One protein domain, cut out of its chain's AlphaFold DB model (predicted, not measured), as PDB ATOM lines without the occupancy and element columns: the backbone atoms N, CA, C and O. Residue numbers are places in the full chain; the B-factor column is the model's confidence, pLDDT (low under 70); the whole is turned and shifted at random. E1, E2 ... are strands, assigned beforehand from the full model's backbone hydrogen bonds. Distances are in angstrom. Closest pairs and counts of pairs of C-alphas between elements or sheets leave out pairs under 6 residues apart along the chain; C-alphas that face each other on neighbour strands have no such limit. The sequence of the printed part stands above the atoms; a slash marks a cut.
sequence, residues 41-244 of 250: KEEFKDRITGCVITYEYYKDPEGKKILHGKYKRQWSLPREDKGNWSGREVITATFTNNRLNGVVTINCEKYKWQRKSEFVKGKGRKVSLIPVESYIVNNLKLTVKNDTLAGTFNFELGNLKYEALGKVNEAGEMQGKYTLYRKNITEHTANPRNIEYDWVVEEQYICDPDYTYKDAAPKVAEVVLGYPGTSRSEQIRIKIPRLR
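Overview. This is residues 41 to 244 of the 250 residues of an uncharacterized protein of Dysgonomonas gadei ATCC BAA-286 (UniProt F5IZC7). A wide, twisted wall of six antiparallel strands, E1 to E6, is followed at its E6 edge by a smaller four-stranded sheet, E7 to E10, which turns toward one face of the wall; the short hairpin E11 and E12 lies over that same face. The far end of the long hairpin E5 and E6, residues 116 to 128, sticks out as an arm. The printed part has 204 residues, with no named helix and twelve strands in chain order E1 to E12; the sheet orders are E1 E2 E3 E4 E5 E6, E7 E8 E9 E10 and E11 E12, all antiparallel. The class is all strand; the whole is flat, 69 by 50 by 25 A, and only just compact, close to loose, with a radius of gyration of the C-alphas of 19.9 A.

Arrangement. E1, residues 41 to 45, and E2, residues 52 to 59, are a hairpin, with N 44 and O 53 2.8 A apart. E3, residues 65 to 77, follows beside E2 (N 54 and O 72, 2.8 A) and bends by 92 degrees at residue 69. E4, residues 85 to 96, is antiparallel to E3, with N 73 and O 91 2.8 A apart. E5, residues 102 to 120, pairs with E4 through N 90 and O 107, 2.8 A, and with E6, residues 124 to 145, through N 112 and O 133, 2.8 A. These six form a meander, each strand the antiparallel neighbour of the one before; their sheet is twisted. E7, residues 153 to 157, begins a second meander; its closest C-alphas to E6 are those of Leu 157 and Tyr 135, 5.7 A apart. E8, residues 160 to 168, pairs with E7 (N 162 and O 155, 2.8 A) and with E9, residues 173 to 183 (N 177 and O 165, 2.8 A). E10, residues 199 to 206, is the other edge strand, with N 180 and O 203 2.8 A apart. The two sheets form a sandwich, two sheets face to face, over 22 pairs of C-alphas within 10 A, their strands at 16 degrees. In the hairpin of E11, residues 222 to 225, and E12, residues 236 to 239, N 223 and O 238 are 2.8 A apart. E4 and E11 are only just apart, 8.2 A at the closest.

Along the chain. E1 begins at C-alpha 41, (137.783, 161.514, 239.280). E3 measures 29.3 A from first to last C-alpha, E4 31.9 A, E5 53.4 A, E6 55.7 A and E9 26.3 A. E6 begins at (170.196, 164.562, 194.069), and E12 ends at C-alpha 239, (158.886, 175.975, 239.538).

Size, cuts and confidence. The C-alphas of Pro 61 and Gly 122 are the two farthest apart, 72.7 A. The printed part has no cut. The links E9 to E10 and E10 to E11 are long, 15 residues each. Mean pLDDT of the printed part is 81.3; 37 residues are under 70, among them residues 185 to 197 and 207 to 218.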
ATOM      1  N   LYS A  41     136.761 161.852 240.269       97.25
ATOM      2  CA  LYS A  41     137.783 161.514 239.280       97.25
ATOM      3  C   LYS A  41     137.267 161.843 237.890       97.25
ATOM      4  O   LYS A  41     136.122 161.529 237.569       97.25
ATOM      5  N   GLU A  42     138.118 162.437 237.071       96.00
ATOM      6  CA  GLU A  42     137.809 162.758 235.681       96.00
ATOM      7  C   GLU A  42     138.947 162.339 234.763       96.00
ATOM      8  O   GLU A  42     140.118 162.322 235.150       96.00
ATOM      9  N   GLU A  43     138.572 161.959 233.549       95.81
ATOM     10  CA  GLU A  43     139.487 161.653 232.466       95.81
ATOM     11  C   GLU A  43     139.212 162.608 231.310       95.81
ATOM     12  O   GLU A  43     138.081 162.750 230.847       95.81
ATOM     13  N   PHE A  44     140.267 163.265 230.852       90.31
ATOM     14  CA  PHE A  44     140.269 164.124 229.687       90.31
ATOM     15  C   PHE A  44     141.176 163.508 228.628       90.31
ATOM     16  O   PHE A  44     142.336 163.194 228.902       90.31
ATOM     17  N   LYS A  45     140.656 163.354 227.409       90.00
ATOM     18  CA  LYS A  45     141.430 162.910 226.252       90.00
ATOM     19  C   LYS A  45     141.485 164.028 225.226       90.00
ATOM     20  O   LYS A  45     140.469 164.373 224.621       90.00
ATOM     21  N   ASP A  46     142.680 164.556 225.013       81.06
ATOM     22  CA  ASP A  46     142.915 165.557 223.989       81.06
ATOM     23  C   ASP A  46     142.843 164.912 222.597       81.06
ATOM     24  O   ASP A  46     143.499 163.906 222.306       81.06
ATOM     25  N   ARG A  47     142.008 165.486 221.727       76.62
ATOM     26  CA  ARG A  47     141.726 164.930 220.395       76.62
ATOM     27  C   ARG A  47     142.848 165.177 219.390       76.62
ATOM     28  O   ARG A  47     142.952 164.423 218.431       76.62
ATOM     29  N   ILE A  48     143.652 166.219 219.590       74.06
ATOM     30  CA  ILE A  48     144.717 166.630 218.666       74.06
ATOM     31  C   ILE A  48     145.976 165.800 218.922       74.06
ATOM     32  O   ILE A  48     146.664 165.366 218.005       74.06
ATOM     33  N   THR A  49     146.269 165.575 220.193       71.44
ATOM     34  CA  THR A  49     147.532 165.035 220.682       71.44
ATOM     35  C   THR A  49     147.423 163.589 221.141       71.44
ATOM     36  O   THR A  49     148.455 162.955 221.367       71.44
ATOM     37  N   GLY A  50     146.201 163.081 221.335       79.94
ATOM     38  CA  GLY A  50     145.940 161.768 221.925       79.94
ATOM     39  C   GLY A  50     146.337 161.671 223.400       79.94
ATOM     40  O   GLY A  50     146.326 160.572 223.956       79.94
ATOM     41  N   CYS A  51     146.706 162.789 224.033       86.38
ATOM     42  CA  CYS A  51     147.094 162.833 225.435       86.38
ATOM     43  C   CYS A  51     145.893 162.497 226.323       86.38
ATOM     44  O   CYS A  51     144.822 163.082 226.177       86.38
ATOM     45  N   VAL A  52     146.088 161.583 227.269       91.75
ATOM     46  CA  VAL A  52     145.089 161.214 228.273       91.75
ATOM     47  C   VAL A  52     145.544 161.745 229.622       91.75
ATOM     48  O   VAL A  52     146.658 161.467 230.068       91.75
ATOM     49  N   ILE A  53     144.683 162.519 230.270       93.06
ATOM     50  CA  ILE A  53     144.901 163.071 231.600       93.06
ATOM     51  C   ILE A  53     143.803 162.542 232.506       93.06
ATOM     52  O   ILE A  53     142.624 162.764 232.263       93.06
ATOM     53  N   THR A  54     144.198 161.877 233.579       96.00
ATOM     54  CA  THR A  54     143.304 161.428 234.638       96.00
ATOM     55  C   THR A  54     143.645 162.189 235.907       96.00
ATOM     56  O   THR A  54     144.806 162.190 236.320       96.00
ATOM     57  N   TYR A  55     142.664 162.820 236.543       96.12
ATOM     58  CA  TYR A  55     142.902 163.617 237.744       96.12
ATOM     59  C   TYR A  55     141.772 163.493 238.762       96.12
ATOM     60  O   TYR A  55     140.605 163.306 238.414       96.12
ATOM     61  N   GLU A  56     142.148 163.599 240.031       97.12
ATOM     62  CA  GLU A  56     141.240 163.685 241.168       97.12
ATOM     63  C   GLU A  56     141.014 165.152 241.564       97.12
ATOM     64  O   GLU A  56     141.912 165.997 241.472       97.12
ATOM     65  N   TYR A  57     139.782 165.475 241.954       96.75
ATOM     66  CA  TYR A  57     139.380 166.817 242.366       96.75
ATOM     67  C   TYR A  57     138.207 166.774 243.347       96.75
ATOM     68  O   TYR A  57     137.457 165.804 243.390       96.75
ATOM     69  N   TYR A  58     137.986 167.856 244.087       96.00
ATOM     70  CA  TYR A  58     136.703 168.125 244.746       96.00
ATOM     71  C   TYR A  58     136.088 169.413 244.183       96.00
ATOM     72  O   TYR A  58     136.764 170.183 243.497       96.00
ATOM     73  N   LYS A  59     134.797 169.646 244.440       95.38
ATOM     74  CA  LYS A  59     134.153 170.937 244.158       95.38
ATOM     75  C   LYS A  59     134.133 171.787 245.423       95.38
ATOM     76  O   LYS A  59     133.727 171.282 246.470       95.38
ATOM     77  N   ASP A  60     134.612 173.021 245.336       92.69
ATOM     78  CA  ASP A  60     134.482 173.998 246.421       92.69
ATOM     79  C   ASP A  60     133.005 174.434 246.604       92.69
ATOM     80  O   ASP A  60     132.141 173.987 245.835       92.69
ATOM     81  N   PRO A  61     132.668 175.225 247.644       92.00
ATOM     82  CA  PRO A  61     131.299 175.697 247.872       92.00
ATOM     83  C   PRO A  61     130.689 176.446 246.678       92.00
ATOM     84  O   PRO A  61     129.480 176.387 246.465       92.00
ATOM     85  N   GLU A  62     131.522 177.086 245.858       93.31
ATOM     86  CA  GLU A  62     131.146 177.800 244.636       93.31
ATOM     87  C   GLU A  62     130.974 176.863 243.422       93.31
ATOM     88  O   GLU A  62     130.599 177.295 242.330       93.31
ATOM     89  N   GLY A  63     131.227 175.562 243.589       91.31
ATOM     90  CA  GLY A  63     131.084 174.537 242.558       91.31
ATOM     91  C   GLY A  63     132.275 174.418 241.600       91.31
ATOM     92  O   GLY A  63     132.217 173.624 240.650       91.31
ATOM     93  N   LYS A  64     133.365 175.156 241.830       94.31
ATOM     94  CA  LYS A  64     134.591 175.124 241.029       94.31
ATOM     95  C   LYS A  64     135.418 173.884 241.366       94.31
ATOM     96  O   LYS A  64     135.550 173.468 242.513       94.31
ATOM     97  N   LYS A  65     135.999 173.275 240.325       94.50
ATOM     98  CA  LYS A  65     136.871 172.102 240.466       94.50
ATOM     99  C   LYS A  65     138.215 172.510 241.065       94.50
ATOM    100  O   LYS A  65     138.902 173.377 240.521       94.50
ATOM    101  N   ILE A  66     138.602 171.835 242.140       95.38
ATOM    102  CA  ILE A  66     139.891 171.983 242.807       95.38
ATOM    103  C   ILE A  66     140.627 170.647 242.737       95.38
ATOM    104  O   ILE A  66     140.194 169.673 243.352       95.38
ATOM    105  N   LEU A  67     141.732 170.598 241.988       94.38
ATOM    106  CA  LEU A  67     142.589 169.419 241.886       94.38
ATOM    107  C   LEU A  67     143.099 169.031 243.273       94.38
ATOM    108  O   LEU A  67     143.712 169.839 243.978       94.38
ATOM    109  N   HIS A  68     142.831 167.791 243.658       95.81
ATOM    110  CA  HIS A  68     143.197 167.249 244.956       95.81
ATOM    111  C   HIS A  68     143.234 165.725 244.851       95.81
ATOM    112  O   HIS A  68     142.232 165.106 244.503       95.81
ATOM    113  N   GLY A  69     144.383 165.129 245.160       95.56
ATOM    114  CA  GLY A  69     144.639 163.701 245.010       95.56
ATOM    115  C   GLY A  69     145.497 163.377 243.788       95.56
ATOM    116  O   GLY A  69     146.362 164.154 243.376       95.56
ATOM    117  N   LYS A  70     145.302 162.183 243.235       97.19
ATOM    118  CA  LYS A  70     146.148 161.609 242.185       97.19
ATOM    119  C   LYS A  70     145.952 162.308 240.846       97.19
ATOM    120  O   LYS A  70     144.839 162.598 240.415       97.19
ATOM    121  N   TYR A  71     147.059 162.470 240.139       96.25
ATOM    122  CA  TYR A  71     147.110 162.938 238.764       96.25
ATOM    123  C   TYR A  71     147.976 161.993 237.934       96.25
ATOM    124  O   TYR A  71     149.049 161.561 238.363       96.25
ATOM    125  N   LYS A  72     147.525 161.690 236.718       95.81
ATOM    126  CA  LYS A  72     148.267 160.913 235.732       95.81
ATOM    127  C   LYS A  72     148.097 161.538 234.356       95.81
ATOM    128  O   LYS A  72     146.978 161.744 233.905       95.81
ATOM    129  N   ARG A  73     149.207 161.757 233.663       93.00
ATOM    130  CA  ARG A  73     149.250 162.139 232.252       93.00
ATOM    131  C   ARG A  73     149.926 161.032 231.464       93.00
ATOM    132  O   ARG A  73     150.970 160.529 231.875       93.00
ATOM    133  N   GLN A  74     149.327 160.657 230.344       92.81
ATOM    134  CA  GLN A  74     149.858 159.664 229.424       92.81
ATOM    135  C   GLN A  74     149.799 160.202 228.007       92.81
ATOM    136  O   GLN A  74     148.761 160.667 227.542       92.81
ATOM    137  N   TRP A  75     150.916 160.099 227.309       88.62
ATOM    138  CA  TRP A  75     151.020 160.468 225.913       88.62
ATOM    139  C   TRP A  75     151.839 159.423 225.171       88.62
ATOM    140  O   TRP A  75     152.832 158.909 225.688       88.62
ATOM    141  N   SER A  76     151.412 159.102 223.958       87.44
ATOM    142  CA  SER A  76     152.126 158.206 223.062       87.44
ATOM    143  C   SER A  76     151.858 158.648 221.636       87.44
ATOM    144  O   SER A  76     150.702 158.726 221.225       87.44
ATOM    145  N   LEU A  77     152.921 158.913 220.887       85.25
ATOM    146  CA  LEU A  77     152.857 159.256 219.476       85.25
ATOM    147  C   LEU A  77     153.821 158.339 218.715       85.25
ATOM    148  O   LEU A  77     155.033 158.401 218.961       85.25
ATOM    149  N   PRO A  78     153.325 157.465 217.823       82.38
ATOM    150  CA  PRO A  78     154.200 156.657 216.987       82.38
ATOM    151  C   PRO A  78     155.075 157.555 216.107       82.38
ATOM    152  O   PRO A  78     154.769 158.717 215.848       82.38
ATOM    153  N   ARG A  79     156.205 157.015 215.649       79.00
ATOM    154  CA  ARG A  79     157.036 157.717 214.675       79.00
ATOM    155  C   ARG A  79     156.331 157.690 213.319       79.00
ATOM    156  O   ARG A  79     156.255 156.637 212.697       79.00
ATOM    157  N   GLU A  80     155.868 158.849 212.867       71.62
ATOM    158  CA  GLU A  80     155.290 159.052 211.534       71.62
ATOM    159  C   GLU A  80     156.192 159.957 210.679       71.62
ATOM    160  O   GLU A  80     156.855 160.852 211.203       71.62
ATOM    161  N   ASP A  81     156.178 159.790 209.352       56.22
ATOM    162  CA  ASP A  81     157.053 160.518 208.406       56.22
ATOM    163  C   ASP A  81     156.859 162.050 208.387       56.22
ATOM    164  O   ASP A  81     157.687 162.802 207.853       56.22
ATOM    165  N   LYS A  82     155.748 162.536 208.950       65.44
ATOM    166  CA  LYS A  82     155.365 163.956 208.959       65.44
ATOM    167  C   LYS A  82     155.444 164.610 210.341       65.44
ATOM    168  O   LYS A  82     155.405 165.837 210.412       65.44
ATOM    169  N   GLY A  83     155.562 163.830 211.415       71.56
ATOM    170  CA  GLY A  83     155.602 164.341 212.784       71.56
ATOM    171  C   GLY A  83     157.006 164.774 213.199       71.56
ATOM    172  O   GLY A  83     157.963 164.014 213.078       71.56
ATOM    173  N   ASN A  84     157.134 165.978 213.760       84.00
ATOM    174  CA  ASN A  84     158.400 166.439 214.350       84.00
ATOM    175  C   ASN A  84     158.627 165.879 215.763       84.00
ATOM    176  O   ASN A  84     159.649 166.169 216.376       84.00
ATOM    177  N   TRP A  85     157.685 165.102 216.296       84.88
ATOM    178  CA  TRP A  85     157.766 164.471 217.609       84.88
ATOM    179  C   TRP A  85     157.359 163.007 217.511       84.88
ATOM    180  O   TRP A  85     156.498 162.653 216.711       84.88
ATOM    181  N   SER A  86     157.954 162.168 218.349       87.56
ATOM    182  CA  SER A  86     157.493 160.801 218.585       87.56
ATOM    183  C   SER A  86     157.881 160.343 219.985       87.56
ATOM    184  O   SER A  86     158.741 160.946 220.631       87.56
ATOM    185  N   GLY A  87     157.305 159.229 220.422       89.31
ATOM    186  CA  GLY A  87     157.682 158.544 221.650       89.31
ATOM    187  C   GLY A  87     156.545 158.467 222.653       89.31
ATOM    188  O   GLY A  87     155.372 158.515 222.288       89.31
ATOM    189  N   ARG A  88     156.905 158.311 223.925       90.69
ATOM    190  CA  ARG A  88     155.968 158.060 225.022       90.69
ATOM    191  C   ARG A  88     156.335 158.844 226.271       90.69
ATOM    192  O   ARG A  88     157.506 159.088 226.560       90.69
ATOM    193  N   GLU A  89     155.318 159.213 227.029       91.62
ATOM    194  CA  GLU A  89     155.438 159.879 228.319       91.62
ATOM    195  C   GLU A  89     154.347 159.383 229.261       91.62
ATOM    196  O   GLU A  89     153.174 159.295 228.897       91.62
ATOM    197  N   VAL A  90     154.747 159.085 230.490       94.56
ATOM    198  CA  VAL A  90     153.854 158.848 231.616       94.56
ATOM    199  C   VAL A  90     154.361 159.674 232.785       94.56
ATOM    200  O   VAL A  90     155.476 159.466 233.264       94.56
ATOM    201  N   ILE A  91     153.524 160.599 233.245       94.88
ATOM    202  CA  ILE A  91     153.792 161.422 234.420       94.88
ATOM    203  C   ILE A  91     152.729 161.115 235.461       94.88
ATOM    204  O   ILE A  91     151.536 161.139 235.155       94.88
ATOM    205  N   THR A  92     153.149 160.839 236.688       97.00
ATOM    206  CA  THR A  92     152.256 160.754 237.845       97.00
ATOM    207  C   THR A  92     152.628 161.817 238.861       97.00
ATOM    208  O   THR A  92     153.797 162.156 239.033       97.00
ATOM    209  N   ALA A  93     151.613 162.364 239.512       97.06
ATOM    210  CA  ALA A  93     151.740 163.463 240.449       97.06
ATOM    211  C   ALA A  93     150.618 163.401 241.488       97.06
ATOM    212  O   ALA A  93     149.629 162.687 241.307       97.06
ATOM    213  N   THR A  94     150.766 164.178 242.555       95.94
ATOM    214  CA  THR A  94     149.702 164.417 243.532       95.94
ATOM    215  C   THR A  94     149.462 165.916 243.643       95.94
ATOM    216  O   THR A  94     150.405 166.707 243.653       95.94
ATOM    217  N   PHE A  95     148.192 166.302 243.685       95.75
ATOM    218  CA  PHE A  95     147.773 167.671 243.931       95.75
ATOM    219  C   PHE A  95     147.157 167.792 245.319       95.75
ATOM    220  O   PHE A  95     146.446 166.906 245.785       95.75
ATOM    221  N   THR A  96     147.380 168.932 245.953       95.00
ATOM    222  CA  THR A  96     146.706 169.356 247.173       95.00
ATOM    223  C   THR A  96     146.201 170.765 246.926       95.00
ATOM    224  O   THR A  96     146.992 171.692 246.773       95.00
ATOM    225  N   ASN A  97     144.883 170.935 246.844       94.06
ATOM    226  CA  ASN A  97     144.238 172.243 246.697       94.06
ATOM    227  C   ASN A  97     144.801 173.055 245.504       94.06
ATOM    228  O   ASN A  97     145.251 174.188 245.658       94.06
ATOM    229  N   ASN A  98     144.799 172.455 244.306       93.88
ATOM    230  CA  ASN A  98     145.385 172.974 243.056       93.88
ATOM    231  C   ASN A  98     146.912 173.156 243.042       93.88
ATOM    232  O   ASN A  98     147.444 173.649 242.048       93.88
ATOM    233  N   ARG A  99     147.626 172.747 244.091       93.62
ATOM    234  CA  ARG A  99     149.090 172.800 244.141       93.62
ATOM    235  C   ARG A  99     149.687 171.423 243.954       93.62
ATOM    236  O   ARG A  99     149.251 170.470 244.589       93.62
ATOM    237  N   LEU A 100     150.708 171.324 243.120       94.00
ATOM    238  CA  LEU A 100     151.509 170.120 242.983       94.00
ATOM    239  C   LEU A 100     152.307 169.908 244.273       94.00
ATOM    240  O   LEU A 100     153.048 170.798 244.706       94.00
ATOM    241  N   ASN A 101     152.124 168.754 244.909       94.00
ATOM    242  CA  ASN A 101     152.704 168.472 246.217       94.00
ATOM    243  C   ASN A 101     153.029 166.978 246.359       94.00
ATOM    244  O   ASN A 101     152.220 166.120 246.011       94.00
ATOM    245  N   GLY A 102     154.219 166.661 246.864       92.69
ATOM    246  CA  GLY A 102     154.743 165.299 246.954       92.69
ATOM    247  C   GLY A 102     155.651 164.924 245.781       92.69
ATOM    248  O   GLY A 102     156.371 165.757 245.235       92.69
ATOM    249  N   VAL A 103     155.670 163.641 245.418       94.94
ATOM    250  CA  VAL A 103     156.587 163.115 244.396       94.94
ATOM    251  C   VAL A 103     155.930 163.123 243.018       94.94
ATOM    252  O   VAL A 103     154.873 162.523 242.816       94.94
ATOM    253  N   VAL A 104     156.603 163.741 242.052       96.00
ATOM    254  CA  VAL A 104     156.304 163.632 240.623       96.00
ATOM    255  C   VAL A 104     157.181 162.540 240.035       96.00
ATOM    256  O   VAL A 104     158.404 162.630 240.110       96.00
ATOM    257  N   THR A 105     156.575 161.508 239.452       96.56
ATOM    258  CA  THR A 105     157.316 160.452 238.748       96.56
ATOM    259  C   THR A 105     157.181 160.642 237.250       96.56
ATOM    260  O   THR A 105     156.071 160.789 236.740       96.56
ATOM    261  N   ILE A 106     158.304 160.612 236.541       94.81
ATOM    262  CA  ILE A 106     158.389 160.847 235.103       94.81
ATOM    263  C   ILE A 106     159.038 159.626 234.456       94.81
ATOM    264  O   ILE A 106     160.169 159.255 234.770       94.81
ATOM    265  N   ASN A 107     158.313 159.023 233.522       94.19
ATOM    266  CA  ASN A 107     158.827 158.026 232.596       94.19
ATOM    267  C   ASN A 107     158.645 158.578 231.194       94.19
ATOM    268  O   ASN A 107     157.523 158.862 230.772       94.19
ATOM    269  N   CYS A 108     159.739 158.780 230.483       90.94
ATOM    270  CA  CYS A 108     159.721 159.520 229.244       90.94
ATOM    271  C   CYS A 108     160.776 158.971 228.299       90.94
ATOM    272  O   CYS A 108     161.935 158.804 228.665       90.94
ATOM    273  N   GLU A 109     160.348 158.700 227.077       90.56
ATOM    274  CA  GLU A 109     161.222 158.397 225.959       90.56
ATOM    275  C   GLU A 109     160.623 159.097 224.741       90.56
ATOM    276  O   GLU A 109     159.769 158.541 224.046       90.56
ATOM    277  N   LYS A 110     160.990 160.367 224.547       88.12
ATOM    278  CA  LYS A 110     160.484 161.222 223.466       88.12
ATOM    279  C   LYS A 110     161.621 161.781 222.637       88.12
ATOM    280  O   LYS A 110     162.670 162.138 223.167       88.12
ATOM    281  N   TYR A 111     161.357 161.951 221.352       86.31
ATOM    282  CA  TYR A 111     162.315 162.481 220.396       86.31
ATOM    283  C   TYR A 111     161.677 163.623 219.620       86.31
ATOM    284  O   TYR A 111     160.545 163.497 219.145       86.31
ATOM    285  N   LYS A 112     162.421 164.717 219.479       85.88
ATOM    286  CA  LYS A 112     162.146 165.773 218.511       85.88
ATOM    287  C   LYS A 112     162.989 165.513 217.276       85.88
ATOM    288  O   LYS A 112     164.207 165.360 217.371       85.88
ATOM    289  N   TRP A 113     162.341 165.482 216.126       85.06
ATOM    290  CA  TRP A 113     162.957 165.197 214.842       85.06
ATOM    291  C   TRP A 113     163.075 166.468 214.015       85.06
ATOM    292  O   TRP A 113     162.169 167.302 213.992       85.06
ATOM    293  N   GLN A 114     164.181 166.585 213.291       85.81
ATOM    294  CA  GLN A 114     164.382 167.605 212.273       85.81
ATOM    295  C   GLN A 114     164.728 166.935 210.948       85.81
ATOM    296  O   GLN A 114     165.449 165.936 210.893       85.81
ATOM    297  N   ARG A 115     164.215 167.501 209.855       84.25
ATOM    298  CA  ARG A 115     164.603 167.088 208.507       84.25
ATOM    299  C   ARG A 115     166.020 167.577 208.222       84.25
ATOM    300  O   ARG A 115     166.251 168.782 208.170       84.25
ATOM    301  N   LYS A 116     166.941 166.648 207.985       83.69
ATOM    302  CA  LYS A 116     168.266 166.923 207.433       83.69
ATOM    303  C   LYS A 116     168.243 166.651 205.941       83.69
ATOM    304  O   LYS A 116     167.840 165.581 205.488       83.69
ATOM    305  N   SER A 117     168.658 167.649 205.182       82.50
ATOM    306  CA  SER A 117     168.733 167.598 203.732       82.50
ATOM    307  C   SER A 117     170.193 167.588 203.318       82.50
ATOM    308  O   SER A 117     170.872 168.594 203.498       82.50
ATOM    309  N   GLU A 118     170.641 166.507 202.704       85.06
ATOM    310  CA  GLU A 118     172.012 166.359 202.223       85.06
ATOM    311  C   GLU A 118     172.011 166.211 200.703       85.06
ATOM    312  O   GLU A 118     171.208 165.467 200.134       85.06
ATOM    313  N   PHE A 119     172.905 166.932 200.028       81.44
ATOM    314  CA  PHE A 119     173.138 166.736 198.602       81.44
ATOM    315  C   PHE A 119     174.098 165.567 198.411       81.44
ATOM    316  O   PHE A 119     175.237 165.604 198.869       81.44
ATOM    317  N   VAL A 120     173.637 164.531 197.719       80.81
ATOM    318  CA  VAL A 120     174.458 163.373 197.371       80.81
ATOM    319  C   VAL A 120     174.884 163.530 195.917       80.81
ATOM    320  O   VAL A 120     174.042 163.543 195.013       80.81
ATOM    321  N   LYS A 121     176.195 163.660 195.679       73.31
ATOM    322  CA  LYS A 121     176.765 163.809 194.331       73.31
ATOM    323  C   LYS A 121     176.245 162.682 193.424       73.31
ATOM    324  O   LYS A 121     176.405 161.508 193.738       73.31
ATOM    325  N   GLY A 122     175.573 163.048 192.331       79.06
ATOM    326  CA  GLY A 122     175.002 162.110 191.354       79.06
ATOM    327  C   GLY A 122     173.653 161.466 191.718       79.06
ATOM    328  O   GLY A 122     173.104 160.755 190.886       79.06
ATOM    329  N   LYS A 123     173.090 161.703 192.914       74.75
ATOM    330  CA  LYS A 123     171.788 161.137 193.344       74.75
ATOM    331  C   LYS A 123     170.762 162.182 193.804       74.75
ATOM    332  O   LYS A 123     169.686 161.825 194.272       74.75
ATOM    333  N   GLY A 124     171.080 163.469 193.669       81.94
ATOM    334  CA  GLY A 124     170.196 164.562 194.069       81.94
ATOM    335  C   GLY A 124     170.134 164.765 195.586       81.94
ATOM    336  O   GLY A 124     171.104 164.528 196.309       81.94
ATOM    337  N   ARG A 125     168.994 165.265 196.070       82.06
ATOM    338  CA  ARG A 125     168.774 165.633 197.476       82.06
ATOM    339  C   ARG A 125     168.237 164.436 198.267       82.06
ATOM    340  O   ARG A 125     167.143 163.957 197.987       82.06
ATOM    341  N   LYS A 126     168.964 163.998 199.294       83.06
ATOM    342  CA  LYS A 126     168.501 163.002 200.269       83.06
ATOM    343  C   LYS A 126     167.945 163.723 201.494       83.06
ATOM    344  O   LYS A 126     168.655 164.490 202.141       83.06
ATOM    345  N   VAL A 127     166.680 163.474 201.822       80.81
ATOM    346  CA  VAL A 127     166.055 163.980 203.052       80.81
ATOM    347  C   VAL A 127     165.991 162.841 204.062       80.81
ATOM    348  O   VAL A 127     165.470 161.772 203.763       80.81
ATOM    349  N   SER A 128     166.535 163.064 205.251       82.50
ATOM    350  CA  SER A 128     166.467 162.142 206.384       82.50
ATOM    351  C   SER A 128     165.897 162.854 207.609       82.50
ATOM    352  O   SER A 128     165.929 164.081 207.691       82.50
ATOM    353  N   LEU A 129     165.345 162.096 208.555       79.94
ATOM    354  CA  LEU A 129     164.953 162.615 209.865       79.94
ATOM    355  C   LEU A 129     166.044 162.270 210.871       79.94
ATOM    356  O   LEU A 129     166.350 161.093 211.069       79.94
ATOM    357  N   ILE A 130     166.596 163.295 211.508       82.62
ATOM    358  CA  ILE A 130     167.584 163.168 212.578       82.62
ATOM    359  C   ILE A 130     166.964 163.621 213.904       82.62
ATOM    360  O   ILE A 130     166.174 164.571 213.910       82.62
ATOM    361  N   PRO A 131     167.272 162.951 215.025       79.94
ATOM    362  CA  PRO A 131     166.847 163.426 216.330       79.94
ATOM    363  C   PRO A 131     167.680 164.662 216.701       79.94
ATOM    364  O   PRO A 131     168.902 164.647 216.566       79.94
ATOM    365  N   VAL A 132     167.021 165.726 217.152       81.12
ATOM    366  CA  VAL A 132     167.672 166.978 217.591       81.12
ATOM    367  C   VAL A 132     167.507 167.239 219.083       81.12
ATOM    368  O   VAL A 132     168.322 167.930 219.685       81.12
ATOM    369  N   GLU A 133     166.477 166.658 219.695       81.00
ATOM    370  CA  GLU A 133     166.289 166.652 221.144       81.00
ATOM    371  C   GLU A 133     165.757 165.277 221.553       81.00
ATOM    372  O   GLU A 133     164.901 164.700 220.876       81.00
ATOM    373  N   SER A 134     166.255 164.755 222.670       84.00
ATOM    374  CA  SER A 134     165.825 163.478 223.236       84.00
ATOM    375  C   SER A 134     165.532 163.647 224.720       84.00
ATOM    376  O   SER A 134     166.398 164.071 225.480       84.00
ATOM    377  N   TYR A 135     164.328 163.277 225.133       86.81
ATOM    378  CA  TYR A 135     163.892 163.267 226.522       86.81
ATOM    379  C   TYR A 135     163.811 161.808 226.947       86.81
ATOM    380  O   TYR A 135     162.822 161.138 226.649       86.81
ATOM    381  N   ILE A 136     164.879 161.310 227.567       88.38
ATOM    382  CA  ILE A 136     164.993 159.914 227.986       88.38
ATOM    383  C   ILE A 136     165.229 159.902 229.488       88.38
ATOM    384  O   ILE A 136     166.332 160.168 229.952       88.38
ATOM    385  N   VAL A 137     164.176 159.618 230.244       89.69
ATOM    386  CA  VAL A 137     164.241 159.425 231.691       89.69
ATOM    387  C   VAL A 137     163.371 158.240 232.074       89.69
ATOM    388  O   VAL A 137     162.219 158.131 231.654       89.69
ATOM    389  N   ASN A 138     163.919 157.342 232.883       90.44
ATOM    390  CA  ASN A 138     163.190 156.199 233.407       90.44
ATOM    391  C   ASN A 138     163.088 156.346 234.924       90.44
ATOM    392  O   ASN A 138     164.109 156.452 235.599       90.44
ATOM    393  N   ASN A 139     161.861 156.366 235.443       92.75
ATOM    394  CA  ASN A 139     161.569 156.487 236.867       92.75
ATOM    395  C   ASN A 139     162.237 157.705 237.541       92.75
ATOM    396  O   ASN A 139     162.685 157.619 238.686       92.75
ATOM    397  N   LEU A 140     162.298 158.849 236.847       93.81
ATOM    398  CA  LEU A 140     162.772 160.095 237.451       93.81
ATOM    399  C   LEU A 140     161.757 160.554 238.499       93.81
ATOM    400  O   LEU A 140     160.579 160.725 238.185       93.81
ATOM    401  N   LYS A 141     162.215 160.767 239.733       94.81
ATOM    402  CA  LYS A 141     161.389 161.216 240.856       94.81
ATOM    403  C   LYS A 141     161.813 162.610 241.282       94.81
ATOM    404  O   LYS A 141     162.948 162.809 241.698       94.81
ATOM    405  N   LEU A 142     160.886 163.553 241.194       93.25
ATOM    406  CA  LEU A 142     161.082 164.932 241.620       93.25
ATOM    407  C   LEU A 142     160.201 165.198 242.834       93.25
ATOM    408  O   LEU A 142     158.982 165.048 242.761       93.25
ATOM    409  N   THR A 143     160.806 165.589 243.950       92.19
ATOM    410  CA  THR A 143     160.052 166.038 245.121       92.19
ATOM    411  C   THR A 143     159.625 167.480 244.896       92.19
ATOM    412  O   THR A 143     160.453 168.333 244.582       92.19
ATOM    413  N   VAL A 144     158.334 167.754 245.047       91.88
ATOM    414  CA  VAL A 144     157.730 169.066 244.830       91.88
ATOM    415  C   VAL A 144     156.925 169.455 246.063       91.88
ATOM    416  O   VAL A 144     156.193 168.639 246.619       91.88
ATOM    417  N   LYS A 145     157.031 170.714 246.478       90.31
ATOM    418  CA  LYS A 145     156.201 171.320 247.517       90.31
ATOM    419  C   LYS A 145     155.640 172.627 246.979       90.31
ATOM    420  O   LYS A 145     156.399 173.492 246.551       90.31
ATOM    421  N   ASN A 146     154.315 172.766 246.978       90.06
ATOM    422  CA  ASN A 146     153.623 173.963 246.487       90.06
ATOM    423  C   ASN A 146     154.108 174.415 245.093       90.06
ATOM    424  O   ASN A 146     154.532 175.556 244.900       90.06
ATOM    425  N   ASP A 147     154.074 173.498 244.124       90.88
ATOM    426  CA  ASP A 147     154.546 173.681 242.741       90.88
ATOM    427  C   ASP A 147     156.061 173.844 242.566       90.88
ATOM    428  O   ASP A 147     156.513 173.961 241.431       90.88
ATOM    429  N   THR A 148     156.854 173.844 243.636       89.06
ATOM    430  CA  THR A 148     158.291 174.152 243.588       89.06
ATOM    431  C   THR A 148     159.130 172.914 243.890       89.06
ATOM    432  O   THR A 148     158.789 172.164 244.806       89.06
ATOM    433  N   LEU A 149     160.216 172.674 243.140       89.50
ATOM    434  CA  LEU A 149     161.143 171.577 243.463       89.50
ATOM    435  C   LEU A 149     161.654 171.727 244.901       89.50
ATOM    436  O   LEU A 149     161.994 172.820 245.337       89.50
ATOM    437  N   ALA A 150     161.714 170.630 245.640       85.00
ATOM    438  CA  ALA A 150     162.128 170.625 247.034       85.00
ATOM    439  C   ALA A 150     163.379 169.768 247.237       85.00
ATOM    440  O   ALA A 150     163.557 168.733 246.593       85.00
ATOM    441  N   GLY A 151     164.211 170.181 248.194       80.69
ATOM    442  CA  GLY A 151     165.440 169.478 248.559       80.69
ATOM    443  C   GLY A 151     166.543 169.578 247.505       80.69
ATOM    444  O   GLY A 151     166.555 170.480 246.670       80.69
ATOM    445  N   THR A 152     167.492 168.648 247.580       84.94
ATOM    446  CA  THR A 152     168.566 168.489 246.596       84.94
ATOM    447  C   THR A 152     168.082 167.698 245.393       84.94
ATOM    448  O   THR A 152     167.391 166.690 245.556       84.94
ATOM    449  N   PHE A 153     168.503 168.090 244.197       87.62
ATOM    450  CA  PHE A 153     168.160 167.378 242.971       87.62
ATOM    451  C   PHE A 153     169.314 167.409 241.972       87.62
ATOM    452  O   PHE A 153     170.053 168.385 241.890       87.62
ATOM    453  N   ASN A 154     169.466 166.326 241.216       91.69
ATOM    454  CA  ASN A 154     170.387 166.229 240.089       91.69
ATOM    455  C   ASN A 154     169.713 165.373 239.021       91.69
ATOM    456  O   ASN A 154     169.555 164.166 239.208       91.69
ATOM    457  N   PHE A 155     169.216 166.002 237.962       91.50
ATOM    458  CA  PHE A 155     168.513 165.286 236.906       91.50
ATOM    459  C   PHE A 155     168.665 165.962 235.555       91.50
ATOM    460  O   PHE A 155     168.902 167.163 235.444       91.50
ATOM    461  N   GLU A 156     168.464 165.166 234.515       90.12
ATOM    462  CA  GLU A 156     168.536 165.590 233.127       90.12
ATOM    463  C   GLU A 156     167.149 165.495 232.504       90.12
ATOM    464  O   GLU A 156     166.402 164.545 232.747       90.12
ATOM    465  N   LEU A 157     166.781 166.490 231.704       87.25
ATOM    466  CA  LEU A 157     165.547 166.459 230.936       87.25
ATOM    467  C   LEU A 157     165.749 167.188 229.607       87.25
ATOM    468  O   LEU A 157     165.824 168.415 229.547       87.25
ATOM    469  N   GLY A 158     165.817 166.417 228.521       84.81
ATOM    470  CA  GLY A 158     166.111 166.958 227.198       84.81
ATOM    471  C   GLY A 158     167.573 167.389 227.091       84.81
ATOM    472  O   GLY A 158     168.485 166.601 227.322       84.81
ATOM    473  N   ASN A 159     167.784 168.660 226.752       85.44
ATOM    474  CA  ASN A 159     169.116 169.255 226.608       85.44
ATOM    475  C   ASN A 159     169.559 170.042 227.848       85.44
ATOM    476  O   ASN A 159     170.510 170.818 227.762       85.44
ATOM    477  N   LEU A 160     168.856 169.878 228.971       88.31
ATOM    478  CA  LEU A 160     169.128 170.579 230.221       88.31
ATOM    479  C   LEU A 160     169.429 169.578 231.334       88.31
ATOM    480  O   LEU A 160     168.763 168.545 231.441       88.31
ATOM    481  N   LYS A 161     170.396 169.925 232.180       91.19
ATOM    482  CA  LYS A 161     170.691 169.243 233.439       91.19
ATOM    483  C   LYS A 161     170.527 170.235 234.577       91.19
ATOM    484  O   LYS A 161     171.128 171.306 234.559       91.19
ATOM    485  N   TYR A 162     169.711 169.865 235.550       90.81
ATOM    486  CA  TYR A 162     169.381 170.671 236.713       90.81
ATOM    487  C   TYR A 162     170.086 170.086 237.922       90.81
ATOM    488  O   TYR A 162     169.891 168.913 238.244       90.81
ATOM    489  N   GLU A 163     170.869 170.907 238.604       90.38
ATOM    490  CA  GLU A 163     171.586 170.519 239.806       90.38
ATOM    491  C   GLU A 163     171.327 171.528 240.919       90.38
ATOM    492  O   GLU A 163     171.465 172.737 240.737       90.38
ATOM    493  N   ALA A 164     170.955 171.021 242.086       85.44
ATOM    494  CA  ALA A 164     170.798 171.789 243.302       85.44
ATOM    495  C   ALA A 164     171.390 171.023 244.483       85.44
ATOM    496  O   ALA A 164     170.958 169.916 244.816       85.44
ATOM    497  N   LEU A 165     172.355 171.659 245.140       83.31
ATOM    498  CA  LEU A 165     172.993 171.206 246.369       83.31
ATOM    499  C   LEU A 165     172.633 172.197 247.475       83.31
ATOM    500  O   LEU A 165     172.954 173.375 247.361       83.31
ATOM    501  N   GLY A 166     171.952 171.755 248.531       76.75
ATOM    502  CA  GLY A 166     171.492 172.639 249.602       76.75
ATOM    503  C   GLY A 166     170.115 172.283 250.153       76.75
ATOM    504  O   GLY A 166     169.621 171.172 249.971       76.75
ATOM    505  N   LYS A 167     169.493 173.237 250.848       72.94
ATOM    506  CA  LYS A 167     168.156 173.097 251.441       72.94
ATOM    507  C   LYS A 167     167.197 174.082 250.786       72.94
ATOM    508  O   LYS A 167     167.525 175.252 250.631       72.94
ATOM    509  N   VAL A 168     166.005 173.606 250.433       71.69
ATOM    510  CA  VAL A 168     164.893 174.457 249.989       71.69
ATOM    511  C   VAL A 168     163.898 174.558 251.140       71.69
ATOM    512  O   VAL A 168     163.493 173.527 251.680       71.69
ATOM    513  N   ASN A 169     163.540 175.774 251.546       70.38
ATOM    514  CA  ASN A 169     162.563 175.992 252.611       70.38
ATOM    515  C   ASN A 169     161.116 175.850 252.097       70.38
ATOM    516  O   ASN A 169     160.859 175.611 250.918       70.38
ATOM    517  N   GLU A 170     160.140 175.996 252.993       67.06
ATOM    518  CA  GLU A 170     158.720 175.831 252.647       67.06
ATOM    519  C   GLU A 170     158.180 176.895 251.682       67.06
ATOM    520  O   GLU A 170     157.182 176.649 251.004       67.06
ATOM    521  N   ALA A 171     158.848 178.049 251.603       68.19
ATOM    522  CA  ALA A 171     158.510 179.141 250.697       68.19
ATOM    523  C   ALA A 171     159.064 178.932 249.272       68.19
ATOM    524  O   ALA A 171     158.797 179.746 248.390       68.19
ATOM    525  N   GLY A 172     159.801 177.841 249.024       68.00
ATOM    526  CA  GLY A 172     160.439 177.581 247.731       68.00
ATOM    527  C   GLY A 172     161.744 178.353 247.543       68.00
ATOM    528  O   GLY A 172     162.147 178.616 246.409       68.00
ATOM    529  N   GLU A 173     162.388 178.732 248.647       74.44
ATOM    530  CA  GLU A 173     163.645 179.469 248.651       74.44
ATOM    531  C   GLU A 173     164.804 178.513 248.914       74.44
ATOM    532  O   GLU A 173     164.763 177.712 249.850       74.44
ATOM    533  N   MET A 174     165.840 178.592 248.087       75.06
ATOM    534  CA  MET A 174     166.999 177.717 248.166       75.06
ATOM    535  C   MET A 174     168.175 178.389 248.876       75.06
ATOM    536  O   MET A 174     168.651 179.438 248.446       75.06
ATOM    537  N   GLN A 175     168.694 177.710 249.900       76.19
ATOM    538  CA  GLN A 175     169.995 177.953 250.513       76.19
ATOM    539  C   GLN A 175     170.978 176.885 250.019       76.19
ATOM    540  O   GLN A 175     170.890 175.715 250.402       76.19
ATOM    541  N   GLY A 176     171.910 177.280 249.158       78.00
ATOM    542  CA  GLY A 176     172.975 176.423 248.640       78.00
ATOM    543  C   GLY A 176     173.390 176.819 247.227       78.00
ATOM    544  O   GLY A 176     173.367 177.993 246.877       78.00
ATOM    545  N   LYS A 177     173.761 175.844 246.405       82.12
ATOM    546  CA  LYS A 177     174.212 176.040 245.029       82.12
ATOM    547  C   LYS A 177     173.228 175.439 244.035       82.12
ATOM    548  O   LYS A 177     172.979 174.238 244.081       82.12
ATOM    549  N   TYR A 178     172.753 176.252 243.102       85.25
ATOM    550  CA  TYR A 178     172.040 175.809 241.906       85.25
ATOM    551  C   TYR A 178     172.960 175.907 240.689       85.25
ATOM    552  O   TYR A 178     173.729 176.860 240.548       85.25
ATOM    553  N   THR A 179     172.899 174.935 239.790       86.38
ATOM    554  CA  THR A 179     173.572 174.986 238.493       86.38
ATOM    555  C   THR A 179     172.671 174.378 237.423       86.38
ATOM    556  O   THR A 179     172.168 173.265 237.569       86.38
ATOM    557  N   LEU A 180     172.472 175.126 236.343       89.56
ATOM    558  CA  LEU A 180     171.838 174.667 235.118       89.56
ATOM    559  C   LEU A 180     172.931 174.440 234.082       89.56
ATOM    560  O   LEU A 180     173.697 175.354 233.764       89.56
ATOM    561  N   TYR A 181     172.970 173.239 233.524       90.50
ATOM    562  CA  TYR A 181     173.837 172.927 232.400       90.50
ATOM    563  C   TYR A 181     173.012 172.759 231.132       90.50
ATOM    564  O   TYR A 181     171.903 172.218 231.160       90.50
ATOM    565  N   ARG A 182     173.599 173.157 230.006       89.00
ATOM    566  CA  ARG A 182     173.088 172.901 228.667       89.00
ATOM    567  C   ARG A 182     174.013 171.954 227.935       89.00
ATOM    568  O   ARG A 182     175.235 172.079 227.968       89.00
ATOM    569  N   LYS A 183     173.398 171.013 227.247       84.94
ATOM    570  CA  LYS A 183     174.065 170.030 226.410       84.94
ATOM    571  C   LYS A 183     174.764 170.723 225.240       84.94
ATOM    572  O   LYS A 183     174.098 171.433 224.481       84.94
ATOM    573  N   ASN A 184     176.076 170.538 225.098       74.19
ATOM    574  CA  ASN A 184     176.805 171.065 223.950       74.19
ATOM    575  C   ASN A 184     176.370 170.296 222.697       74.19
ATOM    576  O   ASN A 184     176.397 169.066 222.673       74.19
ATOM    577  N   ILE A 185     175.926 171.009 221.665       64.12
ATOM    578  CA  ILE A 185     175.603 170.393 220.378       64.12
ATOM    579  C   ILE A 185     176.885 170.463 219.551       64.12
ATOM    580  O   ILE A 185     177.049 171.358 218.726       64.12
ATOM    581  N   THR A 186     177.825 169.557 219.811       52.69
ATOM    582  CA  THR A 186     178.909 169.308 218.859       52.69
ATOM    583  C   THR A 186     178.300 168.725 217.585       52.69
ATOM    584  O   THR A 186     177.343 167.946 217.625       52.69
ATOM    585  N   GLU A 187     178.781 169.194 216.435       47.84
ATOM    586  CA  GLU A 187     178.207 168.874 215.132       47.84
ATOM    587  C   GLU A 187     178.036 167.363 214.931       47.84
ATOM    588  O   GLU A 187     178.969 166.580 215.077       47.84
ATOM    589  N   HIS A 188     176.802 166.989 214.583       45.94
ATOM    590  CA  HIS A 188     176.338 165.715 214.037       45.94
ATOM    591  C   HIS A 188     177.405 164.632 213.781       45.94
ATOM    592  O   HIS A 188     177.765 164.368 212.630       45.94
ATOM    593  N   THR A 189     177.811 163.894 214.812       40.50
ATOM    594  CA  THR A 189     178.452 162.592 214.609       40.50
ATOM    595  C   THR A 189     177.401 161.567 214.179       40.50
ATOM    596  O   THR A 189     176.276 161.518 214.680       40.50
ATOM    597  N   ALA A 190     177.755 160.754 213.183       44.94
ATOM    598  CA  ALA A 190     176.862 159.882 212.416       44.94
ATOM    599  C   ALA A 190     176.187 158.739 213.211       44.94
ATOM    600  O   ALA A 190     175.487 157.919 212.617       44.94
ATOM    601  N   ASN A 191     176.364 158.676 214.534       44.94
ATOM    602  CA  ASN A 191     175.837 157.621 215.392       44.94
ATOM    603  C   ASN A 191     175.094 158.206 216.608       44.94
ATOM    604  O   ASN A 191     175.730 158.567 217.597       44.94
ATOM    605  N   PRO A 192     173.747 158.210 216.619       49.94
ATOM    606  CA  PRO A 192     172.954 158.736 217.737       49.94
ATOM    607  C   PRO A 192     173.071 157.914 219.034       49.94
ATOM    608  O   PRO A 192     172.491 158.293 220.047       49.94
ATOM    609  N   ARG A 193     173.785 156.778 219.013       41.34
ATOM    610  CA  ARG A 193     174.012 155.918 220.186       41.34
ATOM    611  C   ARG A 193     175.294 156.241 220.962       41.34
ATOM    612  O   ARG A 193     175.359 155.869 222.124       41.34
ATOM    613  N   ASN A 194     176.250 156.955 220.360       41.03
ATOM    614  CA  ASN A 194     177.532 157.312 220.981       41.03
ATOM    615  C   ASN A 194     177.734 158.822 220.918       41.03
ATOM    616  O   ASN A 194     178.604 159.312 220.200       41.03
ATOM    617  N   ILE A 195     176.891 159.562 221.625       51.03
ATOM    618  CA  ILE A 195     177.129 160.984 221.802       51.03
ATOM    619  C   ILE A 195     177.619 161.148 223.238       51.03
ATOM    620  O   ILE A 195     176.825 161.131 224.177       51.03
ATOM    621  N   GLU A 196     178.939 161.205 223.413       49.78
ATOM    622  CA  GLU A 196     179.518 161.765 224.632       49.78
ATOM    623  C   GLU A 196     179.158 163.248 224.634       49.78
ATOM    624  O   GLU A 196     179.512 163.996 223.724       49.78
ATOM    625  N   TYR A 197     178.325 163.640 225.591       58.16
ATOM    626  CA  TYR A 197     177.837 165.002 225.688       58.16
ATOM    627  C   TYR A 197     178.652 165.752 226.732       58.16
ATOM    628  O   TYR A 197     178.555 165.445 227.921       58.16
ATOM    629  N   ASP A 198     179.373 166.783 226.303       76.31
ATOM    630  CA  ASP A 198     179.920 167.764 227.232       76.31
ATOM    631  C   ASP A 198     178.790 168.694 227.696       76.31
ATOM    632  O   ASP A 198     178.106 169.345 226.898       76.31
ATOM    633  N   TRP A 199     178.550 168.732 229.003       84.19
ATOM    634  CA  TRP A 199     177.609 169.658 229.626       84.19
ATOM    635  C   TRP A 199     178.306 170.994 229.884       84.19
ATOM    636  O   TRP A 199     179.297 171.052 230.609       84.19
ATOM    637  N   VAL A 200     177.770 172.082 229.336       87.62
ATOM    638  CA  VAL A 200     178.284 173.438 229.561       87.62
ATOM    639  C   VAL A 200     177.427 174.122 230.615       87.62
ATOM    640  O   VAL A 200     176.200 174.057 230.549       87.62
ATOM    641  N   VAL A 201     178.052 174.789 231.584       87.44
ATOM    642  CA  VAL A 201     177.330 175.600 232.576       87.44
ATOM    643  C   VAL A 201     176.627 176.751 231.854       87.44
ATOM    644  O   VAL A 201     177.276 177.631 231.296       87.44
ATOM    645  N   GLU A 202     175.296 176.739 231.857       86.50
ATOM    646  CA  GLU A 202     174.469 177.814 231.295       86.50
ATOM    647  C   GLU A 202     174.192 178.904 232.340       86.50
ATOM    648  O   GLU A 202     174.123 180.096 232.017       86.50
ATOM    649  N   GLU A 203     174.025 178.490 233.595       84.69
ATOM    650  CA  GLU A 203     173.698 179.353 234.724       84.69
ATOM    651  C   GLU A 203     174.136 178.697 236.035       84.69
ATOM    652  O   GLU A 203     174.022 177.485 236.216       84.69
ATOM    653  N   GLN A 204     174.635 179.504 236.970       83.06
ATOM    654  CA  GLN A 204     175.014 179.056 238.302       83.06
ATOM    655  C   GLN A 204     174.713 180.147 239.321       83.06
ATOM    656  O   GLN A 204     175.034 181.315 239.110       83.06
ATOM    657  N   TYR A 205     174.140 179.733 240.444       76.94
ATOM    658  CA  TYR A 205     173.890 180.589 241.590       76.94
ATOM    659  C   TYR A 205     174.397 179.912 242.850       76.94
ATOM    660  O   TYR A 205     174.178 178.717 243.054       76.94
ATOM    661  N   ILE A 206     175.061 180.684 243.700       73.69
ATOM    662  CA  ILE A 206     175.622 180.212 244.959       73.69
ATOM    663  C   ILE A 206     175.099 181.128 246.058       73.69
ATOM    664  O   ILE A 206     175.236 182.346 245.987       73.69
ATOM    665  N   CYS A 207     174.472 180.522 247.056       68.31
ATOM    666  CA  CYS A 207     174.127 181.163 248.308       68.31
ATOM    667  C   CYS A 207     175.331 181.041 249.244       68.31
ATOM    668  O   CYS A 207     175.475 180.030 249.934       68.31
ATOM    669  N   ASP A 208     176.199 182.045 249.231       60.28
ATOM    670  CA  ASP A 208     177.267 182.187 250.217       60.28
ATOM    671  C   ASP A 208     176.673 182.811 251.498       60.28
ATOM    672  O   ASP A 208     176.006 183.846 251.398       60.28
ATOM    673  N   PRO A 209     176.827 182.200 252.689       56.16
ATOM    674  CA  PRO A 209     176.400 182.818 253.946       56.16
ATOM    675  C   PRO A 209     177.050 184.188 254.209       56.16
ATOM    676  O   PRO A 209     176.431 185.006 254.889       56.16
ATOM    677  N   ASP A 210     178.225 184.455 253.633       53.25
ATOM    678  CA  ASP A 210     178.989 185.691 253.820       53.25
ATOM    679  C   ASP A 210     178.764 186.721 252.695       53.25
ATOM    680  O   ASP A 210     179.257 187.849 252.778       53.25
ATOM    681  N   TYR A 211     178.004 186.378 251.645       46.25
ATOM    682  CA  TYR A 211     177.818 187.240 250.473       46.25
ATOM    683  C   TYR A 211     176.347 187.387 250.073       46.25
ATOM    684  O   TYR A 211     175.717 186.472 249.547       46.25
ATOM    685  N   THR A 212     175.790 188.586 250.254       44.72
ATOM    686  CA  THR A 212     174.413 188.911 249.860       44.72
ATOM    687  C   THR A 212     174.360 189.337 248.391       44.72
ATOM    688  O   THR A 212     174.678 190.476 248.052       44.72
ATOM    689  N   TYR A 213     173.918 188.458 247.493       49.41
ATOM    690  CA  TYR A 213     173.471 188.877 246.156       49.41
ATOM    691  C   TYR A 213     171.998 189.310 246.192       49.41
ATOM    692  O   TYR A 213     171.203 188.817 246.991       49.41
ATOM    693  N   LYS A 214     171.630 190.246 245.308       52.75
ATOM    694  CA  LYS A 214     170.224 190.568 245.010       52.75
ATOM    695  C   LYS A 214     169.502 189.314 244.503       52.75
ATOM    696  O   LYS A 214     170.154 188.450 243.921       52.75
ATOM    697  N   ASP A 215     168.179 189.259 244.684       56.06
ATOM    698  CA  ASP A 215     167.319 188.160 244.223       56.06
ATOM    699  C   ASP A 215     167.733 187.660 242.831       56.06
ATOM    700  O   ASP A 215     167.627 188.375 241.829       56.06
ATOM    701  N   ALA A 216     168.225 186.424 242.777       63.22
ATOM    702  CA  ALA A 216     168.588 185.781 241.529       63.22
ATOM    703  C   ALA A 216     167.322 185.213 240.879       63.22
ATOM    704  O   ALA A 216     166.624 184.384 241.467       63.22
ATOM    705  N   ALA A 217     167.025 185.664 239.662       67.12
ATOM    706  CA  ALA A 217     165.943 185.133 238.846       67.12
ATOM    707  C   ALA A 217     166.530 184.181 237.793       67.12
ATOM    708  O   ALA A 217     167.138 184.677 236.841       67.12
ATOM    709  N   PRO A 218     166.346 182.852 237.939       69.06
ATOM    710  CA  PRO A 218     166.814 181.889 236.953       69.06
ATOM    711  C   PRO A 218     166.293 182.212 235.558       69.06
ATOM    712  O   PRO A 218     165.105 182.512 235.390       69.06
ATOM    713  N   LYS A 219     167.152 182.091 234.543       75.31
ATOM    714  CA  LYS A 219     166.747 182.205 233.132       75.31
ATOM    715  C   LYS A 219     165.649 181.199 232.794       75.31
ATOM    716  O   LYS A 219     164.709 181.520 232.069       75.31
ATOM    717  N   VAL A 220     165.761 179.987 233.337       81.00
ATOM    718  CA  VAL A 220     164.722 178.958 233.263       81.00
ATOM    719  C   VAL A 220     164.004 178.910 234.605       81.00
ATOM    720  O   VAL A 220     164.528 178.385 235.576       81.00
ATOM    721  N   ALA A 221     162.790 179.454 234.668       83.19
ATOM    722  CA  ALA A 221     162.023 179.522 235.916       83.19
ATOM    723  C   ALA A 221     161.164 178.272 236.195       83.19
ATOM    724  O   ALA A 221     160.696 178.079 237.319       83.19
ATOM    725  N   GLU A 222     160.926 177.429 235.185       89.25
ATOM    726  CA  GLU A 222     160.050 176.259 235.282       89.25
ATOM    727  C   GLU A 222     160.630 175.061 234.525       89.25
ATOM    728  O   GLU A 222     161.054 175.175 233.374       89.25
ATOM    729  N   VAL A 223     160.540 173.883 235.136       86.81
ATOM    730  CA  VAL A 223     160.616 172.601 234.440       86.81
ATOM    731  C   VAL A 223     159.240 172.330 233.841       86.81
ATOM    732  O   VAL A 223     158.265 172.100 234.561       86.81
ATOM    733  N   VAL A 224     159.154 172.374 232.513       87.69
ATOM    734  CA  VAL A 224     157.907 172.125 231.782       87.69
ATOM    735  C   VAL A 224     157.856 170.664 231.356       87.69
ATOM    736  O   VAL A 224     158.646 170.214 230.527       87.69
ATOM    737  N   LEU A 225     156.901 169.927 231.912       85.56
ATOM    738  CA  LEU A 225     156.611 168.547 231.551       85.56
ATOM    739  C   LEU A 225     155.387 168.498 230.634       85.56
ATOM    740  O   LEU A 225     154.353 169.118 230.890       85.56
ATOM    741  N   GLY A 226     155.519 167.747 229.549       72.88
ATOM    742  CA  GLY A 226     154.618 167.772 228.404       72.88
ATOM    743  C   GLY A 226     155.415 167.897 227.109       72.88
ATOM    744  O   GLY A 226     156.642 167.777 227.102       72.88
ATOM    745  N   TYR A 227     154.737 168.102 225.985       69.62
ATOM    746  CA  TYR A 227     155.413 168.412 224.725       69.62
ATOM    747  C   TYR A 227     154.788 169.658 224.084       69.62
ATOM    748  O   TYR A 227     153.625 169.962 224.363       69.62
ATOM    749  N   PRO A 228     155.524 170.391 223.230       61.38
ATOM    750  CA  PRO A 228     155.100 171.713 222.755       61.38
ATOM    751  C   PRO A 228     153.762 171.763 222.002       61.38
ATOM    752  O   PRO A 228     153.207 172.843 221.861       61.38
ATOM    753  N   GLY A 229     153.243 170.626 221.522       64.12
ATOM    754  CA  GLY A 229     151.936 170.549 220.860       64.12
ATOM    755  C   GLY A 229     150.737 170.443 221.809       64.12
ATOM    756  O   GLY A 229     149.609 170.544 221.344       64.12
ATOM    757  N   THR A 230     150.957 170.249 223.116       67.81
ATOM    758  CA  THR A 230     149.875 170.279 224.121       67.81
ATOM    759  C   THR A 230     149.574 171.685 224.605       67.81
ATOM    760  O   THR A 230     150.482 172.518 224.709       67.81
ATOM    761  N   SER A 231     148.305 171.937 224.939       71.44
ATOM    762  CA  SER A 231     147.884 173.231 225.471       71.44
ATOM    763  C   SER A 231     148.583 173.522 226.803       71.44
ATOM    764  O   SER A 231     148.993 172.621 227.538       71.44
ATOM    765  N   ARG A 232     148.734 174.806 227.148       77.31
ATOM    766  CA  ARG A 232     149.417 175.205 228.389       77.31
ATOM    767  C   ARG A 232     148.769 174.596 229.638       77.31
ATOM    768  O   ARG A 232     149.492 174.263 230.570       77.31
ATOM    769  N   SER A 233     147.444 174.446 229.645       71.94
ATOM    770  CA  SER A 233     146.670 173.838 230.738       71.94
ATOM    771  C   SER A 233     146.923 172.341 230.918       71.94
ATOM    772  O   SER A 233     146.634 171.799 231.978       71.94
ATOM    773  N   GLU A 234     147.463 171.668 229.905       74.38
ATOM    774  CA  GLU A 234     147.774 170.237 229.955       74.38
ATOM    775  C   GLU A 234     149.209 169.964 230.424       74.38
ATOM    776  O   GLU A 234     149.544 168.824 230.754       74.38
ATOM    777  N   GLN A 235     150.067 170.986 230.420       84.31
ATOM    778  CA  GLN A 235     151.464 170.879 230.823       84.31
ATOM    779  C   GLN A 235     151.583 170.960 232.346       84.31
ATOM    780  O   GLN A 235     151.005 171.847 232.974       84.31
ATOM    781  N   ILE A 236     152.396 170.085 232.936       87.06
ATOM    782  CA  ILE A 236     152.818 170.254 234.327       87.06
ATOM    783  C   ILE A 236     154.006 171.208 234.332       87.06
ATOM    784  O   ILE A 236     154.983 171.006 233.614       87.06
ATOM    785  N   ARG A 237     153.925 172.249 235.153       90.12
ATOM    786  CA  ARG A 237     154.980 173.247 235.318       90.12
ATOM    787  C   ARG A 237     155.450 173.192 236.754       90.12
ATOM    788  O   ARG A 237     154.675 173.480 237.661       90.12
ATOM    789  N   ILE A 238     156.696 172.786 236.944       88.31
ATOM    790  CA  ILE A 238     157.324 172.737 238.260       88.31
ATOM    791  C   ILE A 238     158.261 173.929 238.346       88.31
ATOM    792  O   ILE A 238     159.172 174.060 237.533       88.31
ATOM    793  N   LYS A 239     158.038 174.810 239.311       88.19
ATOM    794  CA  LYS A 239     158.886 175.975 239.538       88.19
ATOM    795  C   LYS A 239     160.257 175.534 240.026       88.19
ATOM    796  O   LYS A 239     160.377 174.653 240.882       88.19
ATOM    797  N   ILE A 240     161.280 176.194 239.501       84.12
ATOM    798  CA  ILE A 240     162.623 176.117 240.061       84.12
ATOM    799  C   ILE A 240     162.664 177.041 241.288       84.12
ATOM    800  O   ILE A 240     162.182 178.177 241.194       84.12
ATOM    801  N   PRO A 241     163.178 176.569 242.438       73.19
ATOM    802  CA  PRO A 241     163.350 177.384 243.629       73.19
ATOM    803  C   PRO A 241     164.057 178.691 243.314       73.19
ATOM    804  O   PRO A 241     165.057 178.715 242.594       73.19
ATOM    805  N   ARG A 242     163.560 179.780 243.892       69.19
ATOM    806  CA  ARG A 242     164.295 181.046 243.869       69.19
ATOM    807  C   ARG A 242     165.431 180.941 244.875       69.19
ATOM    808  O   ARG A 242     165.230 180.404 245.962       69.19
ATOM    809  N   LEU A 243     166.610 181.464 244.561       64.69
ATOM    810  CA  LEU A 243     167.610 181.653 245.609       64.69
ATOM    811  C   LEU A 243     167.283 182.934 246.358       64.69
ATOM    812  O   LEU A 243     167.273 184.013 245.766       64.69
ATOM    813  N   ARG A 244     167.010 182.796 247.656       53.41
ATOM    814  CA  ARG A 244     166.926 183.931 248.570       53.41
ATOM    815  C   ARG A 244     168.243 184.038 249.308       53.41
ATOM    816  O   ARG A 244     168.709 183.062 249.890       53.41
TER     817      ARG A 244